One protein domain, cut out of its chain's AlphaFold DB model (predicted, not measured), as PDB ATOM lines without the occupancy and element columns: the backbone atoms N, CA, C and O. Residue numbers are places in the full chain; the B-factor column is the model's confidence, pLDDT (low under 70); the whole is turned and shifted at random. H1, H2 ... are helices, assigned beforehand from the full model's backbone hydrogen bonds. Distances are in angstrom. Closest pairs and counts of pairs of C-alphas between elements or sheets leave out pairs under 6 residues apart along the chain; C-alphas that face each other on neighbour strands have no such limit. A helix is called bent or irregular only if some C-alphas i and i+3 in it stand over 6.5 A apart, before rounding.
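AT A GLANCE: This is residues 55 to 211 of the 419 residues of an uncharacterized protein of Nostoc sp. 'Peltigera membranacea cyanobiont' 232 (UniProt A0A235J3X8). A long, loosely built rod has four helices, H2 to H5, in an up-and-down bundle, with H1 and H6 as a smaller head beyond one end. H4 and H5 lie side by side as the long hairpin of the bundle, H3 packs on both, and H2 packs on H3. The printed part has 157 residues with six named helices, H1 to H6 in chain order, no named strand, and the class all helix. It is only just loose, close to extended, with a radius of gyration of the C-alphas of 22.1 A and spans of 73 by 31 by 25 A.

IN THESE COORDINATES: H1 is residues 63 to 78, 22.3 A long, from C-alpha 63 at (-22.268, -17.922, 1.016). H2 is residues 84 to 95 and H3 residues 101 to 118, 26.4 A. H4, residues 124 to 151, is 40.6 A long. H5, residues 155 to 181, is 40.3 A; it has a kink of 30 degrees near residue 175 and is irregular, with C-alphas 177 and 180 7.2 A apart. H6 is residues 190 to 204, ending at C-alpha 204 at (-28.948, -9.780, 14.522).

HOW THE PARTS SIT: H3 is the hub, touching H2, H4 and H5. The hairpin of H2 and H3 has closest C-alphas Thr 95 and Gly 101, 5.0 A. H3 and H4, a hairpin, come closest at the C-alphas of Thr 117 and Arg 127, 4.5 A. H4 and H5, a hairpin, touch at a shallow tilt of 12 degrees, opposite ways; their closest C-alphas are Gly 138 and Gly 165, 4.2 A. H1 and H6 only just touch, with 3 pairs of C-alphas within 8 A, about perpendicular at 86 degrees. Every O i to N i+4 pair is within hydrogen-bond range in H1, H2, H3, H4 and H6, and 19 of 23 in H5.

THE WHOLE: The C-alphas of Asn 153 and Gly 205, the two farthest apart, are 73.7 A apart. The printed part has no cut, and no link is long. Residues 199 to 205, of which 199 to 204 belong to H6, stand free. Residues 78 to 83 have pLDDT under 70.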
ATOM      1  N   ALA A  55     -24.748  -4.983  -2.620       93.25
ATOM      2  CA  ALA A  55     -24.960  -3.647  -3.176       93.25
ATOM      3  C   ALA A  55     -26.070  -2.878  -2.425       93.25
ATOM      4  O   ALA A  55     -27.022  -2.376  -3.021       93.25
ATOM      5  N   ASN A  56     -25.942  -2.817  -1.097       91.88
ATOM      6  CA  ASN A  56     -26.897  -2.245  -0.146       91.88
ATOM      7  C   ASN A  56     -28.274  -2.925  -0.176       91.88
ATOM      8  O   ASN A  56     -29.295  -2.265  -0.345       91.88
ATOM      9  N   ASN A  57     -28.300  -4.246   0.028       91.38
ATOM     10  CA  ASN A  57     -29.513  -5.071   0.062       91.38
ATOM     11  C   ASN A  57     -30.314  -5.104  -1.251       91.38
ATOM     12  O   ASN A  57     -31.513  -5.381  -1.236       91.38
ATOM     13  N   THR A  58     -29.681  -4.855  -2.393       94.44
ATOM     14  CA  THR A  58     -30.344  -4.947  -3.701       94.44
ATOM     15  C   THR A  58     -30.178  -6.348  -4.284       94.44
ATOM     16  O   THR A  58     -31.173  -7.010  -4.583       94.44
ATOM     17  N   LEU A  59     -28.941  -6.845  -4.321       96.75
ATOM     18  CA  LEU A  59     -28.574  -8.107  -4.954       96.75
ATOM     19  C   LEU A  59     -28.478  -9.262  -3.957       96.75
ATOM     20  O   LEU A  59     -27.951  -9.110  -2.852       96.75
ATOM     21  N   PHE A  60     -28.941 -10.432  -4.383       98.06
ATOM     22  CA  PHE A  60     -28.706 -11.700  -3.704       98.06
ATOM     23  C   PHE A  60     -27.293 -12.221  -3.988       98.06
ATOM     24  O   PHE A  60     -26.755 -12.002  -5.075       98.06
ATOM     25  N   PHE A  61     -26.701 -12.922  -3.022       97.81
ATOM     26  CA  PHE A  61     -25.343 -13.467  -3.093       97.81
ATOM     27  C   PHE A  61     -25.249 -14.860  -2.464       97.81
ATOM     28  O   PHE A  61     -26.027 -15.196  -1.569       97.81
ATOM     29  N   THR A  62     -24.282 -15.672  -2.895       97.00
ATOM     30  CA  THR A  62     -24.035 -16.990  -2.286       97.00
ATOM     31  C   THR A  62     -23.150 -16.885  -1.033       97.00
ATOM     32  O   THR A  62     -22.348 -15.949  -0.908       97.00
ATOM     33  N   PRO A  63     -23.208 -17.858  -0.103       96.06
ATOM     34  CA  PRO A  63     -22.268 -17.922   1.016       96.06
ATOM     35  C   PRO A  63     -20.800 -17.947   0.562       96.06
ATOM     36  O   PRO A  63     -19.959 -17.279   1.163       96.06
ATOM     37  N   LYS A  64     -20.481 -18.639  -0.537       96.12
ATOM     38  CA  LYS A  64     -19.108 -18.707  -1.054       96.12
ATOM     39  C   LYS A  64     -18.632 -17.369  -1.617       96.12
ATOM     40  O   LYS A  64     -17.503 -16.967  -1.346       96.12
ATOM     41  N   GLN A  65     -19.496 -16.604  -2.292       96.94
ATOM     42  CA  GLN A  65     -19.170 -15.226  -2.679       96.94
ATOM     43  C   GLN A  65     -18.837 -14.358  -1.459       96.94
ATOM     44  O   GLN A  65     -17.895 -13.558  -1.500       96.94
ATOM     45  N   LEU A  66     -19.560 -14.530  -0.347       96.81
ATOM     46  CA  LEU A  66     -19.240 -13.842   0.905       96.81
ATOM     47  C   LEU A  66     -17.879 -14.276   1.469       96.81
ATOM     48  O   LEU A  66     -17.136 -13.409   1.937       96.81
ATOM     49  N   LEU A  67     -17.519 -15.563   1.380       96.12
ATOM     50  CA  LEU A  67     -16.188 -16.056   1.761       96.12
ATOM     51  C   LEU A  67     -15.089 -15.311   0.999       96.12
ATOM     52  O   LEU A  67     -14.231 -14.680   1.618       96.12
ATOM     53  N   TYR A  68     -15.153 -15.322  -0.336       95.00
ATOM     54  CA  TYR A  68     -14.201 -14.625  -1.205       95.00
ATOM     55  C   TYR A  68     -14.105 -13.131  -0.881       95.00
ATOM     56  O   TYR A  68     -13.015 -12.549  -0.815       95.00
ATOM     57  N   PHE A  69     -15.252 -12.496  -0.651       94.12
ATOM     58  CA  PHE A  69     -15.320 -11.070  -0.373       94.12
ATOM     59  C   PHE A  69     -14.698 -10.700   0.978       94.12
ATOM     60  O   PHE A  69     -13.914  -9.744   1.066       94.12
ATOM     61  N   LEU A  70     -15.014 -11.459   2.032       93.44
ATOM     62  CA  LEU A  70     -14.440 -11.282   3.366       93.44
ATOM     63  C   LEU A  70     -12.938 -11.545   3.355       93.44
ATOM     64  O   LEU A  70     -12.175 -10.730   3.878       93.44
ATOM     65  N   ASP A  71     -12.515 -12.633   2.721       91.62
ATOM     66  CA  ASP A  71     -11.119 -13.016   2.577       91.62
ATOM     67  C   ASP A  71     -10.281 -11.886   1.953       91.62
ATOM     68  O   ASP A  71      -9.298 -11.421   2.544       91.62
ATOM     69  N   ASN A  72     -10.730 -11.338   0.821       89.12
ATOM     70  CA  ASN A  72     -10.044 -10.235   0.152       89.12
ATOM     71  C   ASN A  72      -9.964  -8.972   1.035       89.12
ATOM     72  O   ASN A  72      -8.918  -8.312   1.117       89.12
ATOM     73  N   ARG A  73     -11.050  -8.639   1.747       88.56
ATOM     74  CA  ARG A  73     -11.083  -7.492   2.670       88.56
ATOM     75  C   ARG A  73     -10.141  -7.672   3.850       88.56
ATOM     76  O   ARG A  73      -9.424  -6.732   4.199       88.56
ATOM     77  N   LEU A  74     -10.120  -8.855   4.451       88.19
ATOM     78  CA  LEU A  74      -9.273  -9.161   5.599       88.19
ATOM     79  C   LEU A  74      -7.793  -9.123   5.210       88.19
ATOM     80  O   LEU A  74      -7.018  -8.439   5.878       88.19
ATOM     81  N   ARG A  75      -7.410  -9.700   4.061       84.19
ATOM     82  CA  ARG A  75      -6.037  -9.582   3.531       84.19
ATOM     83  C   ARG A  75      -5.604  -8.137   3.350       84.19
ATOM     84  O   ARG A  75      -4.470  -7.795   3.667       84.19
ATOM     85  N   SER A  76      -6.490  -7.270   2.861       74.56
ATOM     86  CA  SER A  76      -6.149  -5.856   2.668       74.56
ATOM     87  C   SER A  76      -5.834  -5.116   3.977       74.56
ATOM     88  O   SER A  76      -5.085  -4.141   3.951       74.56
ATOM     89  N   LYS A  77      -6.374  -5.586   5.113       71.88
ATOM     90  CA  LYS A  77      -6.166  -4.996   6.443       71.88
ATOM     91  C   LYS A  77      -4.995  -5.611   7.205       71.88
ATOM     92  O   LYS A  77      -4.296  -4.880   7.897       71.88
ATOM     93  N   SER A  78      -4.766  -6.917   7.071       64.69
ATOM     94  CA  SER A  78      -3.709  -7.632   7.807       64.69
ATOM     95  C   SER A  78      -2.291  -7.192   7.436       64.69
ATOM     96  O   SER A  78      -1.348  -7.472   8.170       64.69
ATOM     97  N   PHE A  79      -2.123  -6.481   6.318       62.75
ATOM     98  CA  PHE A  79      -0.826  -5.998   5.859       62.75
ATOM     99  C   PHE A  79      -0.837  -4.469   5.790       62.75
ATOM    100  O   PHE A  79      -1.179  -3.909   4.743       62.75
ATOM    101  N   PRO A  80      -0.498  -3.779   6.898       58.00
ATOM    102  CA  PRO A  80      -0.500  -2.325   6.935       58.00
ATOM    103  C   PRO A  80       0.423  -1.763   5.851       58.00
ATOM    104  O   PRO A  80       1.504  -2.290   5.590       58.00
ATOM    105  N   LYS A  81      -0.001  -0.652   5.239       55.25
ATOM    106  CA  LYS A  81       0.822   0.136   4.305       55.25
ATOM    107  C   LYS A  81       2.028   0.789   4.991       55.25
ATOM    108  O   LYS A  81       2.870   1.354   4.300       55.25
ATOM    109  N   PHE A  82       2.081   0.746   6.328       52.47
ATOM    110  CA  PHE A  82       3.203   1.262   7.096       52.47
ATOM    111  C   PHE A  82       4.481   0.564   6.639       52.47
ATOM    112  O   PHE A  82       4.552  -0.662   6.515       52.47
ATOM    113  N   SER A  83       5.423   1.402   6.233       68.38
ATOM    114  CA  SER A  83       6.360   1.064   5.184       68.38
ATOM    115  C   SER A  83       7.438   0.150   5.748       68.38
ATOM    116  O   SER A  83       8.359   0.601   6.417       68.38
ATOM    117  N   TRP A  84       7.362  -1.150   5.457       81.06
ATOM    118  CA  TRP A  84       8.493  -2.067   5.657       81.06
ATOM    119  C   TRP A  84       9.789  -1.507   5.045       81.06
ATOM    120  O   TRP A  84      10.875  -1.807   5.522       81.06
ATOM    121  N   LEU A  85       9.667  -0.643   4.033       82.88
ATOM    122  CA  LEU A  85      10.772   0.104   3.448       82.88
ATOM    123  C   LEU A  85      11.293   1.228   4.365       82.88
ATOM    124  O   LEU A  85      12.495   1.436   4.431       82.88
ATOM    125  N   PHE A  86      10.433   1.900   5.137       87.38
ATOM    126  CA  PHE A  86      10.867   2.821   6.197       87.38
ATOM    127  C   PHE A  86      11.625   2.080   7.304       87.38
ATOM    128  O   PHE A  86      12.704   2.514   7.687       87.38
ATOM    129  N   LEU A  87      11.107   0.935   7.767       88.94
ATOM    130  CA  LEU A  87      11.810   0.109   8.756       88.94
ATOM    131  C   LEU A  87      13.172  -0.363   8.222       88.94
ATOM    132  O   LEU A  87      14.154  -0.335   8.955       88.94
ATOM    133  N   TYR A  88      13.243  -0.742   6.944       90.88
ATOM    134  CA  TYR A  88      14.497  -1.079   6.268       90.88
ATOM    135  C   TYR A  88      15.500   0.084   6.293       90.88
ATOM    136  O   TYR A  88      16.644  -0.118   6.699       90.88
ATOM    137  N   VAL A  89      15.084   1.294   5.899       90.31
ATOM    138  CA  VAL A  89      15.959   2.480   5.901       90.31
ATOM    139  C   VAL A  89      16.412   2.814   7.324       90.31
ATOM    140  O   VAL A  89      17.598   3.031   7.552       90.31
ATOM    141  N   PHE A  90      15.491   2.790   8.290       91.75
ATOM    142  CA  PHE A  90      15.780   3.060   9.697       91.75
ATOM    143  C   PHE A  90      16.795   2.069  10.287       91.75
ATOM    144  O   PHE A  90      17.765   2.483  10.916       91.75
ATOM    145  N   LEU A  91      16.608   0.765  10.051       91.81
ATOM    146  CA  LEU A  91      17.530  -0.260  10.542       91.81
ATOM    147  C   LEU A  91      18.901  -0.156   9.872       91.81
ATOM    148  O   LEU A  91      19.903  -0.233  10.573       91.81
ATOM    149  N   ASN A  92      18.965   0.084   8.556       89.88
ATOM    150  CA  ASN A  92      20.247   0.302   7.877       89.88
ATOM    151  C   ASN A  92      20.991   1.508   8.457       89.88
ATOM    152  O   ASN A  92      22.181   1.393   8.736       89.88
ATOM    153  N   PHE A  93      20.291   2.621   8.694       91.06
ATOM    154  CA  PHE A  93      20.870   3.814   9.310       91.06
ATOM    155  C   PHE A  93      21.426   3.521  10.709       91.06
ATOM    156  O   PHE A  93      22.566   3.868  11.003       91.06
ATOM    157  N   PHE A  94      20.665   2.818  11.553       90.69
ATOM    158  CA  PHE A  94      21.099   2.476  12.910       90.69
ATOM    159  C   PHE A  94      22.284   1.498  12.928       90.69
ATOM    160  O   PHE A  94      23.192   1.628  13.744       90.69
ATOM    161  N   THR A  95      22.305   0.529  12.011       89.06
ATOM    162  CA  THR A  95      23.386  -0.464  11.922       89.06
ATOM    163  C   THR A  95      24.607   0.016  11.142       89.06
ATOM    164  O   THR A  95      25.572  -0.732  11.054       89.06
ATOM    165  N   PHE A  96      24.592   1.230  10.583       85.81
ATOM    166  CA  PHE A  96      25.630   1.727   9.672       85.81
ATOM    167  C   PHE A  96      27.046   1.671  10.265       85.81
ATOM    168  O   PHE A  96      27.996   1.339   9.563       85.81
ATOM    169  N   PHE A  97      27.182   1.932  11.567       84.69
ATOM    170  CA  PHE A  97      28.471   1.914  12.268       84.69
ATOM    171  C   PHE A  97      28.989   0.503  12.595       84.69
ATOM    172  O   PHE A  97      30.116   0.352  13.061       84.69
ATOM    173  N   LEU A  98      28.187  -0.541  12.367       86.44
ATOM    174  CA  LEU A  98      28.584  -1.930  12.586       86.44
ATOM    175  C   LEU A  98      29.149  -2.513  11.287       86.44
ATOM    176  O   LEU A  98      28.462  -2.526  10.272       86.44
ATOM    177  N   ILE A  99      30.350  -3.098  11.341       78.44
ATOM    178  CA  ILE A  99      31.078  -3.615  10.161       78.44
ATOM    179  C   ILE A  99      30.215  -4.557   9.297       78.44
ATOM    180  O   ILE A  99      30.233  -4.473   8.073       78.44
ATOM    181  N   ILE A 100      29.436  -5.446   9.924       85.88
ATOM    182  CA  ILE A 100      28.624  -6.471   9.235       85.88
ATOM    183  C   ILE A 100      27.116  -6.136   9.271       85.88
ATOM    184  O   ILE A 100      26.312  -6.743   8.560       85.88
ATOM    185  N   GLY A 101      26.712  -5.143  10.068       87.62
ATOM    186  CA  GLY A 101      25.307  -4.836  10.356       87.62
ATOM    187  C   GLY A 101      24.458  -4.557   9.108       87.62
ATOM    188  O   GLY A 101      23.470  -5.264   8.892       87.62
ATOM    189  N   PRO A 102      24.850  -3.613   8.234       87.31
ATOM    190  CA  PRO A 102      24.072  -3.268   7.047       87.31
ATOM    191  C   PRO A 102      23.929  -4.445   6.081       87.31
ATOM    192  O   PRO A 102      22.864  -4.648   5.501       87.31
ATOM    193  N   LEU A 103      24.970  -5.268   5.928       88.69
ATOM    194  CA  LEU A 103      24.935  -6.431   5.040       88.69
ATOM    195  C   LEU A 103      23.898  -7.462   5.514       88.69
ATOM    196  O   LEU A 103      23.087  -7.927   4.709       88.69
ATOM    197  N   LEU A 104      23.851  -7.748   6.818       91.62
ATOM    198  CA  LEU A 104      22.837  -8.634   7.397       91.62
ATOM    199  C   LEU A 104      21.423  -8.072   7.232       91.62
ATOM    200  O   LEU A 104      20.522  -8.807   6.829       91.62
ATOM    201  N   VAL A 105      21.225  -6.773   7.481       93.19
ATOM    202  CA  VAL A 105      19.917  -6.126   7.288       93.19
ATOM    203  C   VAL A 105      19.463  -6.258   5.830       93.19
ATOM    204  O   VAL A 105      18.325  -6.654   5.579       93.19
ATOM    205  N   ASN A 106      20.341  -6.006   4.855       93.19
ATOM    206  CA  ASN A 106      20.012  -6.153   3.435       93.19
ATOM    207  C   ASN A 106      19.589  -7.582   3.076       93.19
ATOM    208  O   ASN A 106      18.527  -7.769   2.483       93.19
ATOM    209  N   ILE A 107      20.359  -8.591   3.493       94.06
ATOM    210  CA  ILE A 107      20.031 -10.000   3.237       94.06
ATOM    211  C   ILE A 107      18.673 -10.364   3.852       94.06
ATOM    212  O   ILE A 107      17.812 -10.921   3.166       94.06
ATOM    213  N   VAL A 108      18.441 -10.001   5.117       94.56
ATOM    214  CA  VAL A 108      17.185 -10.292   5.824       94.56
ATOM    215  C   VAL A 108      15.989  -9.673   5.100       94.56
ATOM    216  O   VAL A 108      14.992 -10.356   4.866       94.56
ATOM    217  N   PHE A 109      16.072  -8.407   4.686       93.81
ATOM    218  CA  PHE A 109      14.961  -7.754   3.994       93.81
ATOM    219  C   PHE A 109      14.724  -8.303   2.584       93.81
ATOM    220  O   PHE A 109      13.561  -8.456   2.199       93.81
ATOM    221  N   ILE A 110      15.774  -8.660   1.837       94.88
ATOM    222  CA  ILE A 110      15.636  -9.341   0.539       94.88
ATOM    223  C   ILE A 110      14.869 -10.656   0.721       94.88
ATOM    224  O   ILE A 110      13.884 -10.893   0.016       94.88
ATOM    225  N   LEU A 111      15.249 -11.471   1.712       95.06
ATOM    226  CA  LEU A 111      14.567 -12.730   2.025       95.06
ATOM    227  C   LEU A 111      13.113 -12.507   2.462       95.06
ATOM    228  O   LEU A 111      12.215 -13.184   1.961       95.06
ATOM    229  N   ILE A 112      12.848 -11.533   3.339       92.81
ATOM    230  CA  ILE A 112      11.485 -11.198   3.784       92.81
ATOM    231  C   ILE A 112      10.612 -10.812   2.590       92.81
ATOM    232  O   ILE A 112       9.524 -11.366   2.417       92.81
ATOM    233  N   PHE A 113      11.057  -9.874   1.750       92.69
ATOM    234  CA  PHE A 113      10.255  -9.429   0.615       92.69
ATOM    235  C   PHE A 113      10.055 -10.543  -0.415       92.69
ATOM    236  O   PHE A 113       8.937 -10.706  -0.907       92.69
ATOM    237  N   PHE A 114      11.079 -11.354  -0.687       94.38
ATOM    238  CA  PHE A 114      10.975 -12.477  -1.616       94.38
ATOM    239  C   PHE A 114      10.025 -13.568  -1.101       94.38
ATOM    240  O   PHE A 114       9.123 -14.001  -1.823       94.38
ATOM    241  N   ASN A 115      10.114 -13.939   0.176       93.12
ATOM    242  CA  ASN A 115       9.179 -14.888   0.786       93.12
ATOM    243  C   ASN A 115       7.741 -14.360   0.742       93.12
ATOM    244  O   ASN A 115       6.803 -15.100   0.443       93.12
ATOM    245  N   ARG A 116       7.552 -13.051   0.939       90.94
ATOM    246  CA  ARG A 116       6.236 -12.416   0.787       90.94
ATOM    247  C   ARG A 116       5.734 -12.445  -0.654       90.94
ATOM    248  O   ARG A 116       4.536 -12.638  -0.841       90.94
ATOM    249  N   THR A 117       6.590 -12.317  -1.671       91.50
ATOM    250  CA  THR A 117       6.140 -12.455  -3.073       91.50
ATOM    251  C   THR A 117       5.574 -13.836  -3.398       91.50
ATOM    252  O   THR A 117       4.639 -13.911  -4.190       91.50
ATOM    253  N   ASN A 118       6.049 -14.894  -2.730       90.81
ATOM    254  CA  ASN A 118       5.605 -16.278  -2.948       90.81
ATOM    255  C   ASN A 118       4.518 -16.751  -1.966       90.81
ATOM    256  O   ASN A 118       4.027 -17.870  -2.069       90.81
ATOM    257  N   SER A 119       4.133 -15.931  -0.986       90.19
ATOM    258  CA  SER A 119       3.220 -16.368   0.074       90.19
ATOM    259  C   SER A 119       1.800 -16.597  -0.447       90.19
ATOM    260  O   SER A 119       1.146 -15.645  -0.885       90.19
ATOM    261  N   VAL A 120       1.278 -17.821  -0.295       90.25
ATOM    262  CA  VAL A 120      -0.116 -18.225  -0.608       90.25
ATOM    263  C   VAL A 120      -1.176 -17.422   0.159       90.25
ATOM    264  O   VAL A 120      -2.314 -17.286  -0.285       90.25
ATOM    265  N   LYS A 121      -0.781 -16.797   1.278       87.81
ATOM    266  CA  LYS A 121      -1.652 -15.980   2.134       87.81
ATOM    267  C   LYS A 121      -1.763 -14.516   1.691       87.81
ATOM    268  O   LYS A 121      -2.609 -13.784   2.208       87.81
ATOM    269  N   LEU A 122      -0.957 -14.059   0.733       86.75
ATOM    270  CA  LEU A 122      -1.032 -12.691   0.212       86.75
ATOM    271  C   LEU A 122      -1.827 -12.630  -1.088       86.75
ATOM    272  O   LEU A 122      -1.728 -13.516  -1.927       86.75
ATOM    273  N   ASN A 123      -2.571 -11.540  -1.280       85.62
ATOM    274  CA  ASN A 123      -3.202 -11.267  -2.569       85.62
ATOM    275  C   ASN A 123      -2.185 -10.719  -3.586       85.62
ATOM    276  O   ASN A 123      -1.119 -10.200  -3.231       85.62
ATOM    277  N   ASN A 124      -2.554 -10.764  -4.865       86.00
ATOM    278  CA  ASN A 124      -1.688 -10.339  -5.967       86.00
ATOM    279  C   ASN A 124      -1.230  -8.880  -5.861       86.00
ATOM    280  O   ASN A 124      -0.092  -8.561  -6.206       86.00
ATOM    281  N   LYS A 125      -2.070  -7.983  -5.331       85.81
ATOM    282  CA  LYS A 125      -1.708  -6.572  -5.125       85.81
ATOM    283  C   LYS A 125      -0.561  -6.426  -4.125       85.81
ATOM    284  O   LYS A 125       0.397  -5.703  -4.393       85.81
ATOM    285  N   ILE A 126      -0.646  -7.117  -2.991       86.12
ATOM    286  CA  ILE A 126       0.383  -7.079  -1.951       86.12
ATOM    287  C   ILE A 126       1.658  -7.759  -2.454       86.12
ATOM    288  O   ILE A 126       2.738  -7.194  -2.293       86.12
ATOM    289  N   ARG A 127       1.567  -8.919  -3.116       89.50
ATOM    290  CA  ARG A 127       2.738  -9.579  -3.722       89.50
ATOM    291  C   ARG A 127       3.457  -8.651  -4.707       89.50
ATOM    292  O   ARG A 127       4.663  -8.465  -4.588       89.50
ATOM    293  N   LYS A 128       2.717  -7.972  -5.597       90.06
ATOM    294  CA  LYS A 128       3.283  -6.986  -6.540       90.06
ATOM    295  C   LYS A 128       3.978  -5.831  -5.828       90.06
ATOM    296  O   LYS A 128       5.042  -5.409  -6.264       90.06
ATOM    297  N   GLN A 129       3.413  -5.334  -4.727       89.69
ATOM    298  CA  GLN A 129       4.067  -4.294  -3.934       89.69
ATOM    299  C   GLN A 129       5.386  -4.785  -3.325       89.69
ATOM    300  O   GLN A 129       6.372  -4.062  -3.372       89.69
ATOM    301  N   ASN A 130       5.437  -6.010  -2.792       90.81
ATOM    302  CA  ASN A 130       6.677  -6.573  -2.246       90.81
ATOM    303  C   ASN A 130       7.733  -6.802  -3.345       90.81
ATOM    304  O   ASN A 130       8.904  -6.517  -3.117       90.81
ATOM    305  N   ALA A 131       7.326  -7.221  -4.548       93.12
ATOM    306  CA  ALA A 131       8.225  -7.346  -5.699       93.12
ATOM    307  C   ALA A 131       8.788  -5.987  -6.159       93.12
ATOM    308  O   ALA A 131       9.971  -5.881  -6.469       93.12
ATOM    309  N   LYS A 132       7.974  -4.924  -6.130       93.12
ATOM    310  CA  LYS A 132       8.450  -3.551  -6.364       93.12
ATOM    311  C   LYS A 132       9.393  -3.075  -5.259       93.12
ATOM    312  O   LYS A 132      10.412  -2.468  -5.553       93.12
ATOM    313  N   ASN A 133       9.093  -3.380  -3.996       92.62
ATOM    314  CA  ASN A 133       9.972  -3.028  -2.880       92.62
ATOM    315  C   ASN A 133      11.340  -3.728  -2.984       92.62
ATOM    316  O   ASN A 133      12.344  -3.106  -2.660       92.62
ATOM    317  N   LEU A 134      11.393  -4.970  -3.485       94.50
ATOM    318  CA  LEU A 134      12.646  -5.660  -3.836       94.50
ATOM    319  C   LEU A 134      13.468  -4.863  -4.856       94.50
ATOM    320  O   LEU A 134      14.652  -4.634  -4.631       94.50
ATOM    321  N   GLN A 135      12.837  -4.387  -5.934       96.06
ATOM    322  CA  GLN A 135      13.515  -3.557  -6.938       96.06
ATOM    323  C   GLN A 135      14.037  -2.247  -6.336       96.06
ATOM    324  O   GLN A 135      15.170  -1.862  -6.609       96.06
ATOM    325  N   VAL A 136      13.243  -1.585  -5.484       94.25
ATOM    326  CA  VAL A 136      13.657  -0.340  -4.815       94.25
ATOM    327  C   VAL A 136      14.843  -0.580  -3.881       94.25
ATOM    328  O   VAL A 136      15.801   0.183  -3.925       94.25
ATOM    329  N   ILE A 137      14.821  -1.649  -3.078       94.50
ATOM    330  CA  ILE A 137      15.945  -2.007  -2.199       94.50
ATOM    331  C   ILE A 137      17.202  -2.292  -3.014       94.50
ATOM    332  O   ILE A 137      18.261  -1.771  -2.684       94.50
ATOM    333  N   GLY A 138      17.088  -3.045  -4.108       95.88
ATOM    334  CA  GLY A 138      18.218  -3.274  -5.004       95.88
ATOM    335  C   GLY A 138      18.794  -1.983  -5.582       95.88
ATOM    336  O   GLY A 138      20.005  -1.792  -5.555       95.88
ATOM    337  N   GLY A 139      17.933  -1.055  -6.012       96.38
ATOM    338  CA  GLY A 139      18.355   0.271  -6.466       96.38
ATOM    339  C   GLY A 139      19.086   1.071  -5.384       96.38
ATOM    340  O   GLY A 139      20.137   1.644  -5.656       96.38
ATOM    341  N   ILE A 140      18.581   1.064  -4.145       94.62
ATOM    342  CA  ILE A 140      19.226   1.732  -3.002       94.62
ATOM    343  C   ILE A 140      20.604   1.119  -2.711       94.62
ATOM    344  O   ILE A 140      21.571   1.863  -2.548       94.62
ATOM    345  N   ILE A 141      20.708  -0.218  -2.686       95.44
ATOM    346  CA  ILE A 141      21.973  -0.938  -2.464       95.44
ATOM    347  C   ILE A 141      22.998  -0.558  -3.531       95.44
ATOM    348  O   ILE A 141      24.138  -0.259  -3.184       95.44
ATOM    349  N   LEU A 142      22.600  -0.526  -4.808       96.75
ATOM    350  CA  LEU A 142      23.495  -0.142  -5.900       96.75
ATOM    351  C   LEU A 142      23.972   1.303  -5.748       96.75
ATOM    352  O   LEU A 142      25.173   1.540  -5.750       96.75
ATOM    353  N   VAL A 143      23.059   2.262  -5.577       95.88
ATOM    354  CA  VAL A 143      23.425   3.685  -5.506       95.88
ATOM    355  C   VAL A 143      24.344   3.961  -4.315       95.88
ATOM    356  O   VAL A 143      25.424   4.520  -4.489       95.88
ATOM    357  N   ILE A 144      23.949   3.547  -3.108       93.12
ATOM    358  CA  ILE A 144      24.717   3.838  -1.890       93.12
ATOM    359  C   ILE A 144      26.005   3.012  -1.852       93.12
ATOM    360  O   ILE A 144      27.074   3.540  -1.553       93.12
ATOM    361  N   GLY A 145      25.924   1.718  -2.162       92.19
ATOM    362  CA  GLY A 145      27.073   0.827  -2.070       92.19
ATOM    363  C   GLY A 145      28.152   1.137  -3.109       92.19
ATOM    364  O   GLY A 145      29.333   1.041  -2.783       92.19
ATOM    365  N   ILE A 146      27.782   1.561  -4.328       94.00
ATOM    366  CA  ILE A 146      28.761   1.973  -5.344       94.00
ATOM    367  C   ILE A 146      29.497   3.225  -4.864       94.00
ATOM    368  O   ILE A 146      30.728   3.228  -4.867       94.00
ATOM    369  N   LEU A 147      28.778   4.240  -4.366       94.19
ATOM    370  CA  LEU A 147      29.391   5.453  -3.809       94.19
ATOM    371  C   LEU A 147      30.368   5.135  -2.667       94.19
ATOM    372  O   LEU A 147      31.483   5.653  -2.658       94.19
ATOM    373  N   LEU A 148      29.993   4.239  -1.746       90.88
ATOM    374  CA  LEU A 148      30.869   3.804  -0.653       90.88
ATOM    375  C   LEU A 148      32.100   3.041  -1.158       90.88
ATOM    376  O   LEU A 148      33.205   3.286  -0.684       90.88
ATOM    377  N   SER A 149      31.929   2.148  -2.137       91.75
ATOM    378  CA  SER A 149      33.036   1.362  -2.693       91.75
ATOM    379  C   SER A 149      34.078   2.213  -3.415       91.75
ATOM    380  O   SER A 149      35.277   1.947  -3.291       91.75
ATOM    381  N   LEU A 150      33.621   3.262  -4.110       92.88
ATOM    382  CA  LEU A 150      34.474   4.261  -4.743       92.88
ATOM    383  C   LEU A 150      35.193   5.103  -3.685       92.88
ATOM    384  O   LEU A 150      36.402   5.274  -3.775       92.88
ATOM    385  N   ALA A 151      34.487   5.552  -2.641       92.69
ATOM    386  CA  ALA A 151      35.094   6.306  -1.544       92.69
ATOM    387  C   ALA A 151      36.179   5.506  -0.796       92.69
ATOM    388  O   ALA A 151      37.161   6.084  -0.336       92.69
ATOM    389  N   SER A 152      36.031   4.181  -0.698       91.50
ATOM    390  CA  SER A 152      37.017   3.292  -0.072       91.50
ATOM    391  C   SER A 152      38.057   2.709  -1.041       91.50
ATOM    392  O   SER A 152      38.873   1.898  -0.610       91.50
ATOM    393  N   ASN A 153      38.005   3.035  -2.341       93.25
ATOM    394  CA  ASN A 153      38.856   2.461  -3.397       93.25
ATOM    395  C   ASN A 153      38.943   0.917  -3.383       93.25
ATOM    396  O   ASN A 153      40.000   0.338  -3.630       93.25
ATOM    397  N   SER A 154      37.836   0.226  -3.083       93.12
ATOM    398  CA  SER A 154      37.827  -1.238  -2.927       93.12
ATOM    399  C   SER A 154      37.051  -1.925  -4.050       93.12
ATOM    400  O   SER A 154      35.817  -1.922  -4.071       93.12
ATOM    401  N   PHE A 155      37.774  -2.577  -4.965       93.50
ATOM    402  CA  PHE A 155      37.174  -3.335  -6.071       93.50
ATOM    403  C   PHE A 155      36.365  -4.554  -5.593       93.50
ATOM    404  O   PHE A 155      35.302  -4.869  -6.139       93.50
ATOM    405  N   SER A 156      36.828  -5.229  -4.538       91.50
ATOM    406  CA  SER A 156      36.108  -6.361  -3.946       91.50
ATOM    407  C   SER A 156      34.763  -5.920  -3.366       91.50
ATOM    408  O   SER A 156      33.750  -6.581  -3.599       91.50
ATOM    409  N   LEU A 157      34.726  -4.774  -2.672       89.50
ATOM    410  CA  LEU A 157      33.488  -4.210  -2.133       89.50
ATOM    411  C   LEU A 157      32.520  -3.811  -3.254       89.50
ATOM    412  O   LEU A 157      31.335  -4.132  -3.175       89.50
ATOM    413  N   PHE A 158      33.031  -3.181  -4.316       93.38
ATOM    414  CA  PHE A 158      32.245  -2.842  -5.505       93.38
ATOM    415  C   PHE A 158      31.560  -4.080  -6.099       93.38
ATOM    416  O   PHE A 158      30.344  -4.089  -6.293       93.38
ATOM    417  N   THR A 159      32.316  -5.161  -6.313       94.12
ATOM    418  CA  THR A 159      31.787  -6.414  -6.875       94.12
ATOM    419  C   THR A 159      30.673  -7.007  -6.003       94.12
ATOM    420  O   THR A 159      29.616  -7.379  -6.515       94.12
ATOM    421  N   ILE A 160      30.867  -7.047  -4.677       91.75
ATOM    422  CA  ILE A 160      29.864  -7.565  -3.732       91.75
ATOM    423  C   ILE A 160      28.579  -6.731  -3.782       91.75
ATOM    424  O   ILE A 160      27.488  -7.294  -3.863       91.75
ATOM    425  N   VAL A 161      28.694  -5.399  -3.773       93.56
ATOM    426  CA  VAL A 161      27.545  -4.484  -3.845       93.56
ATOM    427  C   VAL A 161      26.764  -4.673  -5.140       93.56
ATOM    428  O   VAL A 161      25.534  -4.737  -5.101       93.56
ATOM    429  N   VAL A 162      27.451  -4.768  -6.282       95.75
ATOM    430  CA  VAL A 162      26.792  -4.931  -7.584       95.75
ATOM    431  C   VAL A 162      25.982  -6.224  -7.614       95.75
ATOM    432  O   VAL A 162      24.807  -6.197  -7.982       95.75
ATOM    433  N   ILE A 163      26.553  -7.342  -7.160       94.69
ATOM    434  CA  ILE A 163      25.837  -8.623  -7.086       94.69
ATOM    435  C   ILE A 163      24.644  -8.517  -6.127       94.69
ATOM    436  O   ILE A 163      23.519  -8.876  -6.490       94.69
ATOM    437  N   LEU A 164      24.870  -7.987  -4.921       94.62
ATOM    438  CA  LEU A 164      23.847  -7.874  -3.880       94.62
ATOM    439  C   LEU A 164      22.702  -6.929  -4.273       94.62
ATOM    440  O   LEU A 164      21.570  -7.156  -3.858       94.62
ATOM    441  N   GLY A 165      22.971  -5.897  -5.073       96.25
ATOM    442  CA  GLY A 165      21.972  -4.953  -5.569       96.25
ATOM    443  C   GLY A 165      21.233  -5.434  -6.824       96.25
ATOM    444  O   GLY A 165      20.018  -5.260  -6.928       96.25
ATOM    445  N   MET A 166      21.919  -6.112  -7.751       97.50
ATOM    446  CA  MET A 166      21.299  -6.660  -8.966       97.50
ATOM    447  C   MET A 166      20.388  -7.858  -8.676       97.50
ATOM    448  O   MET A 166      19.337  -7.996  -9.306       97.50
ATOM    449  N   LEU A 167      20.742  -8.699  -7.699       96.56
ATOM    450  CA  LEU A 167      19.947  -9.862  -7.297       96.56
ATOM    451  C   LEU A 167      18.480  -9.512  -6.954       96.56
ATOM    452  O   LEU A 167      17.581 -10.082  -7.575       96.56
ATOM    453  N   PRO A 168      18.168  -8.592  -6.021       96.88
ATOM    454  CA  PRO A 168      16.788  -8.242  -5.692       96.88
ATOM    455  C   PRO A 168      16.048  -7.523  -6.829       96.88
ATOM    456  O   PRO A 168      14.836  -7.710  -6.952       96.88
ATOM    457  N   ILE A 169      16.737  -6.781  -7.709       97.25
ATOM    458  CA  ILE A 169      16.128  -6.226  -8.931       97.25
ATOM    459  C   ILE A 169      15.678  -7.361  -9.850       97.25
ATOM    460  O   ILE A 169      14.520  -7.393 -10.271       97.25
ATOM    461  N   TYR A 170      16.565  -8.322 -10.116       97.19
ATOM    462  CA  TYR A 170      16.261  -9.495 -10.929       97.19
ATOM    463  C   TYR A 170      15.102 -10.309 -10.335       97.19
ATOM    464  O   TYR A 170      14.128 -10.602 -11.033       97.19
ATOM    465  N   LEU A 171      15.160 -10.622  -9.034       95.94
ATOM    466  CA  LEU A 171      14.102 -11.354  -8.335       95.94
ATOM    467  C   LEU A 171      12.770 -10.597  -8.384       95.94
ATOM    468  O   LEU A 171      11.740 -11.203  -8.679       95.94
ATOM    469  N   GLY A 172      12.776  -9.282  -8.149       95.12
ATOM    470  CA  GLY A 172      11.583  -8.441  -8.215       95.12
ATOM    471  C   GLY A 172      10.951  -8.424  -9.610       95.12
ATOM    472  O   GLY A 172       9.751  -8.666  -9.743       95.12
ATOM    473  N   THR A 173      11.755  -8.234 -10.659       95.12
ATOM    474  CA  THR A 173      11.290  -8.253 -12.057       95.12
ATOM    475  C   THR A 173      10.718  -9.616 -12.441       95.12
ATOM    476  O   THR A 173       9.610  -9.697 -12.976       95.12
ATOM    477  N   ARG A 174      11.417 -10.705 -12.098       94.31
ATOM    478  CA  ARG A 174      10.949 -12.075 -12.348       94.31
ATOM    479  C   ARG A 174       9.629 -12.366 -11.632       94.31
ATOM    480  O   ARG A 174       8.743 -12.992 -12.210       94.31
ATOM    481  N   GLN A 175       9.482 -11.906 -10.391       92.69
ATOM    482  CA  GLN A 175       8.258 -12.100  -9.616       92.69
ATOM    483  C   GLN A 175       7.077 -11.317 -10.196       92.69
ATOM    484  O   GLN A 175       5.978 -11.860 -10.286       92.69
ATOM    485  N   LEU A 176       7.279 -10.085 -10.671       90.25
ATOM    486  CA  LEU A 176       6.207  -9.299 -11.299       90.25
ATOM    487  C   LEU A 176       5.571 -10.000 -12.507       90.25
ATOM    488  O   LEU A 176       4.357  -9.886 -12.681       90.25
ATOM    489  N   GLY A 177       6.354 -10.757 -13.282       86.44
ATOM    490  CA  GLY A 177       5.842 -11.576 -14.385       86.44
ATOM    491  C   GLY A 177       5.083 -12.832 -13.938       86.44
ATOM    492  O   GLY A 177       4.192 -13.288 -14.643       86.44
ATOM    493  N   ARG A 178       5.387 -13.382 -12.754       87.69
ATOM    494  CA  ARG A 178       4.834 -14.664 -12.271       87.69
ATOM    495  C   ARG A 178       3.643 -14.532 -11.327       87.69
ATOM    496  O   ARG A 178       2.823 -15.441 -11.270       87.69
ATOM    497  N   ILE A 179       3.527 -13.423 -10.592       85.50
ATOM    498  CA  ILE A 179       2.537 -13.266  -9.510       85.50
ATOM    499  C   ILE A 179       1.095 -13.514  -9.973       85.50
ATOM    500  O   ILE A 179       0.302 -14.027  -9.191       85.50
ATOM    501  N   GLY A 180       0.756 -13.184 -11.223       81.56
ATOM    502  CA  GLY A 180      -0.583 -13.424 -11.774       81.56
ATOM    503  C   GLY A 180      -1.001 -14.899 -11.809       81.56
ATOM    504  O   GLY A 180      -2.193 -15.172 -11.813       81.56
ATOM    505  N   PHE A 181      -0.036 -15.821 -11.766       83.25
ATOM    506  CA  PHE A 181      -0.222 -17.269 -11.905       83.25
ATOM    507  C   PHE A 181      -0.038 -18.046 -10.597       83.25
ATOM    508  O   PHE A 181      -0.104 -19.281 -10.599       83.25
ATOM    509  N   LEU A 182       0.276 -17.339  -9.506       89.19
ATOM    510  CA  LEU A 182       0.539 -17.935  -8.203       89.19
ATOM    511  C   LEU A 182      -0.768 -18.228  -7.474       89.19
ATOM    512  O   LEU A 182      -1.645 -17.369  -7.368       89.19
ATOM    513  N   THR A 183      -0.842 -19.420  -6.898       92.44
ATOM    514  CA  THR A 183      -2.007 -19.899  -6.162       92.44
ATOM    515  C   THR A 183      -2.213 -19.127  -4.860       92.44
ATOM    516  O   THR A 183      -1.299 -18.497  -4.311       92.44
ATOM    517  N   GLN A 184      -3.447 -19.132  -4.379       92.44
ATOM    518  CA  GLN A 184      -3.890 -18.493  -3.153       92.44
ATOM    519  C   GLN A 184      -4.757 -19.472  -2.364       92.44
ATOM    520  O   GLN A 184      -5.577 -20.185  -2.930       92.44
ATOM    521  N   GLU A 185      -4.594 -19.455  -1.046       91.94
ATOM    522  CA  GLU A 185      -5.408 -20.233  -0.108       91.94
ATOM    523  C   GLU A 185      -6.204 -19.278   0.758       91.94
ATOM    524  O   GLU A 185      -5.635 -18.269   1.195       91.94
ATOM    525  N   PHE A 186      -7.472 -19.585   1.039       92.00
ATOM    526  CA  PHE A 186      -8.311 -18.801   1.945       92.00
ATOM    527  C   PHE A 186      -7.648 -18.588   3.311       92.00
ATOM    528  O   PHE A 186      -6.966 -19.457   3.849       92.00
ATOM    529  N   LEU A 187      -7.859 -17.407   3.897       89.38
ATOM    530  CA  LEU A 187      -7.405 -17.113   5.255       89.38
ATOM    531  C   LEU A 187      -8.139 -17.962   6.302       89.38
ATOM    532  O   LEU A 187      -7.606 -18.164   7.393       89.38
ATOM    533  N   PHE A 188      -9.352 -18.413   5.980       88.25
ATOM    534  CA  PHE A 188     -10.190 -19.258   6.818       88.25
ATOM    535  C   PHE A 188     -11.035 -20.224   5.983       88.25
ATOM    536  O   PHE A 188     -11.389 -19.886   4.854       88.25
ATOM    537  N   PRO A 189     -11.371 -21.405   6.528       89.19
ATOM    538  CA  PRO A 189     -12.192 -22.391   5.835       89.19
ATOM    539  C   PRO A 189     -13.673 -21.984   5.767       89.19
ATOM    540  O   PRO A 189     -14.155 -21.178   6.568       89.19
ATOM    541  N   GLU A 190     -14.418 -22.620   4.859       90.19
ATOM    542  CA  GLU A 190     -15.875 -22.460   4.718       90.19
ATOM    543  C   GLU A 190     -16.648 -22.786   6.006       90.19
ATOM    544  O   GLU A 190     -17.614 -22.098   6.336       90.19
ATOM    545  N   SER A 191     -16.197 -23.772   6.787       90.88
ATOM    546  CA  SER A 191     -16.805 -24.113   8.083       90.88
ATOM    547  C   SER A 191     -16.786 -22.935   9.056       90.88
ATOM    548  O   SER A 191     -17.793 -22.625   9.685       90.88
ATOM    549  N   GLN A 192     -15.675 -22.197   9.106       91.75
ATOM    550  CA  GLN A 192     -15.569 -21.015   9.953       91.75
ATOM    551  C   GLN A 192     -16.476 -19.877   9.461       91.75
ATOM    552  O   GLN A 192     -16.960 -19.095  10.279       91.75
ATOM    553  N   LEU A 193     -16.737 -19.767   8.150       93.44
ATOM    554  CA  LEU A 193     -17.734 -18.817   7.645       93.44
ATOM    555  C   LEU A 193     -19.137 -19.172   8.141       93.44
ATOM    556  O   LEU A 193     -19.868 -18.273   8.554       93.44
ATOM    557  N   LYS A 194     -19.497 -20.457   8.125       93.19
ATOM    558  CA  LYS A 194     -20.780 -20.923   8.655       93.19
ATOM    559  C   LYS A 194     -20.940 -20.535  10.127       93.19
ATOM    560  O   LYS A 194     -21.907 -19.863  10.461       93.19
ATOM    561  N   ASP A 195     -19.929 -20.784  10.960       92.94
ATOM    562  CA  ASP A 195     -19.954 -20.385  12.376       92.94
ATOM    563  C   ASP A 195     -20.079 -18.862  12.581       92.94
ATOM    564  O   ASP A 195     -20.593 -18.388  13.598       92.94
ATOM    565  N   LEU A 196     -19.542 -18.054  11.658       93.81
ATOM    566  CA  LEU A 196     -19.694 -16.596  11.691       93.81
ATOM    567  C   LEU A 196     -21.114 -16.173  11.305       93.81
ATOM    568  O   LEU A 196     -21.665 -15.273  11.941       93.81
ATOM    569  N   LEU A 197     -21.692 -16.808  10.285       95.19
ATOM    570  CA  LEU A 197     -23.060 -16.561   9.836       95.19
ATOM    571  C   LEU A 197     -24.077 -16.963  10.905       95.19
ATOM    572  O   LEU A 197     -24.937 -16.150  11.234       95.19
ATOM    573  N   ASP A 198     -23.925 -18.143  11.501       94.69
ATOM    574  CA  ASP A 198     -24.834 -18.659  12.528       94.69
ATOM    575  C   ASP A 198     -24.844 -17.735  13.755       94.69
ATOM    576  O   ASP A 198     -25.902 -17.283  14.197       94.69
ATOM    577  N   ARG A 199     -23.660 -17.344  14.253       94.31
ATOM    578  CA  ARG A 199     -23.542 -16.375  15.360       94.31
ATOM    579  C   ARG A 199     -24.145 -15.019  15.022       94.31
ATOM    580  O   ARG A 199     -24.803 -14.406  15.862       94.31
ATOM    581  N   TRP A 200     -23.912 -14.531  13.804       95.88
ATOM    582  CA  TRP A 200     -24.496 -13.273  13.357       95.88
ATOM    583  C   TRP A 200     -26.022 -13.344  13.351       95.88
ATOM    584  O   TRP A 200     -26.670 -12.435  13.866       95.88
ATOM    585  N   GLN A 201     -26.589 -14.416  12.797       95.75
ATOM    586  CA  GLN A 201     -28.032 -14.578  12.653       95.75
ATOM    587  C   GLN A 201     -28.743 -14.786  13.991       95.75
ATOM    588  O   GLN A 201     -29.833 -14.252  14.181       95.75
ATOM    589  N   GLN A 202     -28.109 -15.474  14.945       96.06
ATOM    590  CA  GLN A 202     -28.628 -15.623  16.308       96.06
ATOM    591  C   GLN A 202     -28.815 -14.282  17.032       96.06
ATOM    592  O   GLN A 202     -29.732 -14.138  17.835       96.06
ATOM    593  N   ILE A 203     -27.946 -13.302  16.765       95.00
ATOM    594  CA  ILE A 203     -27.932 -12.018  17.480       95.00
ATOM    595  C   ILE A 203     -28.644 -10.906  16.702       95.00
ATOM    596  O   ILE A 203     -29.313 -10.068  17.303       95.00
ATOM    597  N   ASN A 204     -28.495 -10.881  15.377       94.94
ATOM    598  CA  ASN A 204     -28.948  -9.780  14.522       94.94
ATOM    599  C   ASN A 204     -30.091 -10.163  13.569       94.94
ATOM    600  O   ASN A 204     -30.541  -9.315  12.803       94.94
ATOM    601  N   GLY A 205     -30.560 -11.413  13.606       92.88
ATOM    602  CA  GLY A 205     -31.615 -11.915  12.728       92.88
ATOM    603  C   GLY A 205     -31.119 -12.360  11.349       92.88
ATOM    604  O   GLY A 205     -29.922 -12.381  11.051       92.88
ATOM    605  N   SER A 206     -32.059 -12.758  10.492       92.06
ATOM    606  CA  SER A 206     -31.752 -13.330   9.180       92.06
ATOM    607  C   SER A 206     -31.112 -12.315   8.228       92.06
ATOM    608  O   SER A 206     -31.449 -11.131   8.188       92.06
ATOM    609  N   ILE A 207     -30.173 -12.796   7.411       93.81
ATOM    610  CA  ILE A 207     -29.574 -11.999   6.339       93.81
ATOM    611  C   ILE A 207     -30.455 -12.177   5.103       93.81
ATOM    612  O   ILE A 207     -30.424 -13.223   4.473       93.81
ATOM    613  N   LEU A 208     -31.234 -11.158   4.743       91.44
ATOM    614  CA  LEU A 208     -32.261 -11.273   3.693       91.44
ATOM    615  C   LEU A 208     -31.719 -11.660   2.306       91.44
ATOM    616  O   LEU A 208     -32.439 -12.250   1.509       91.44
ATOM    617  N   LYS A 209     -30.472 -11.284   1.996       96.44
ATOM    618  CA  LYS A 209     -29.891 -11.398   0.648       96.44
ATOM    619  C   LYS A 209     -28.865 -12.517   0.483       96.44
ATOM    620  O   LYS A 209     -28.309 -12.655  -0.603       96.44
ATOM    621  N   ILE A 210     -28.622 -13.318   1.518       96.31
ATOM    622  CA  ILE A 210     -27.803 -14.523   1.369       96.31
ATOM    623  C   ILE A 210     -28.683 -15.667   0.865       96.31
ATOM    624  O   ILE A 210     -29.762 -15.908   1.402       96.31
ATOM    625  N   LEU A 211     -28.237 -16.355  -0.180       95.38
ATOM    626  CA  LEU A 211     -28.967 -17.488  -0.732       95.38
ATOM    627  C   LEU A 211     -28.730 -18.744   0.113       95.38
ATOM    628  O   LEU A 211     -27.594 -18.985   0.541       95.38
TER     629      LEU A 211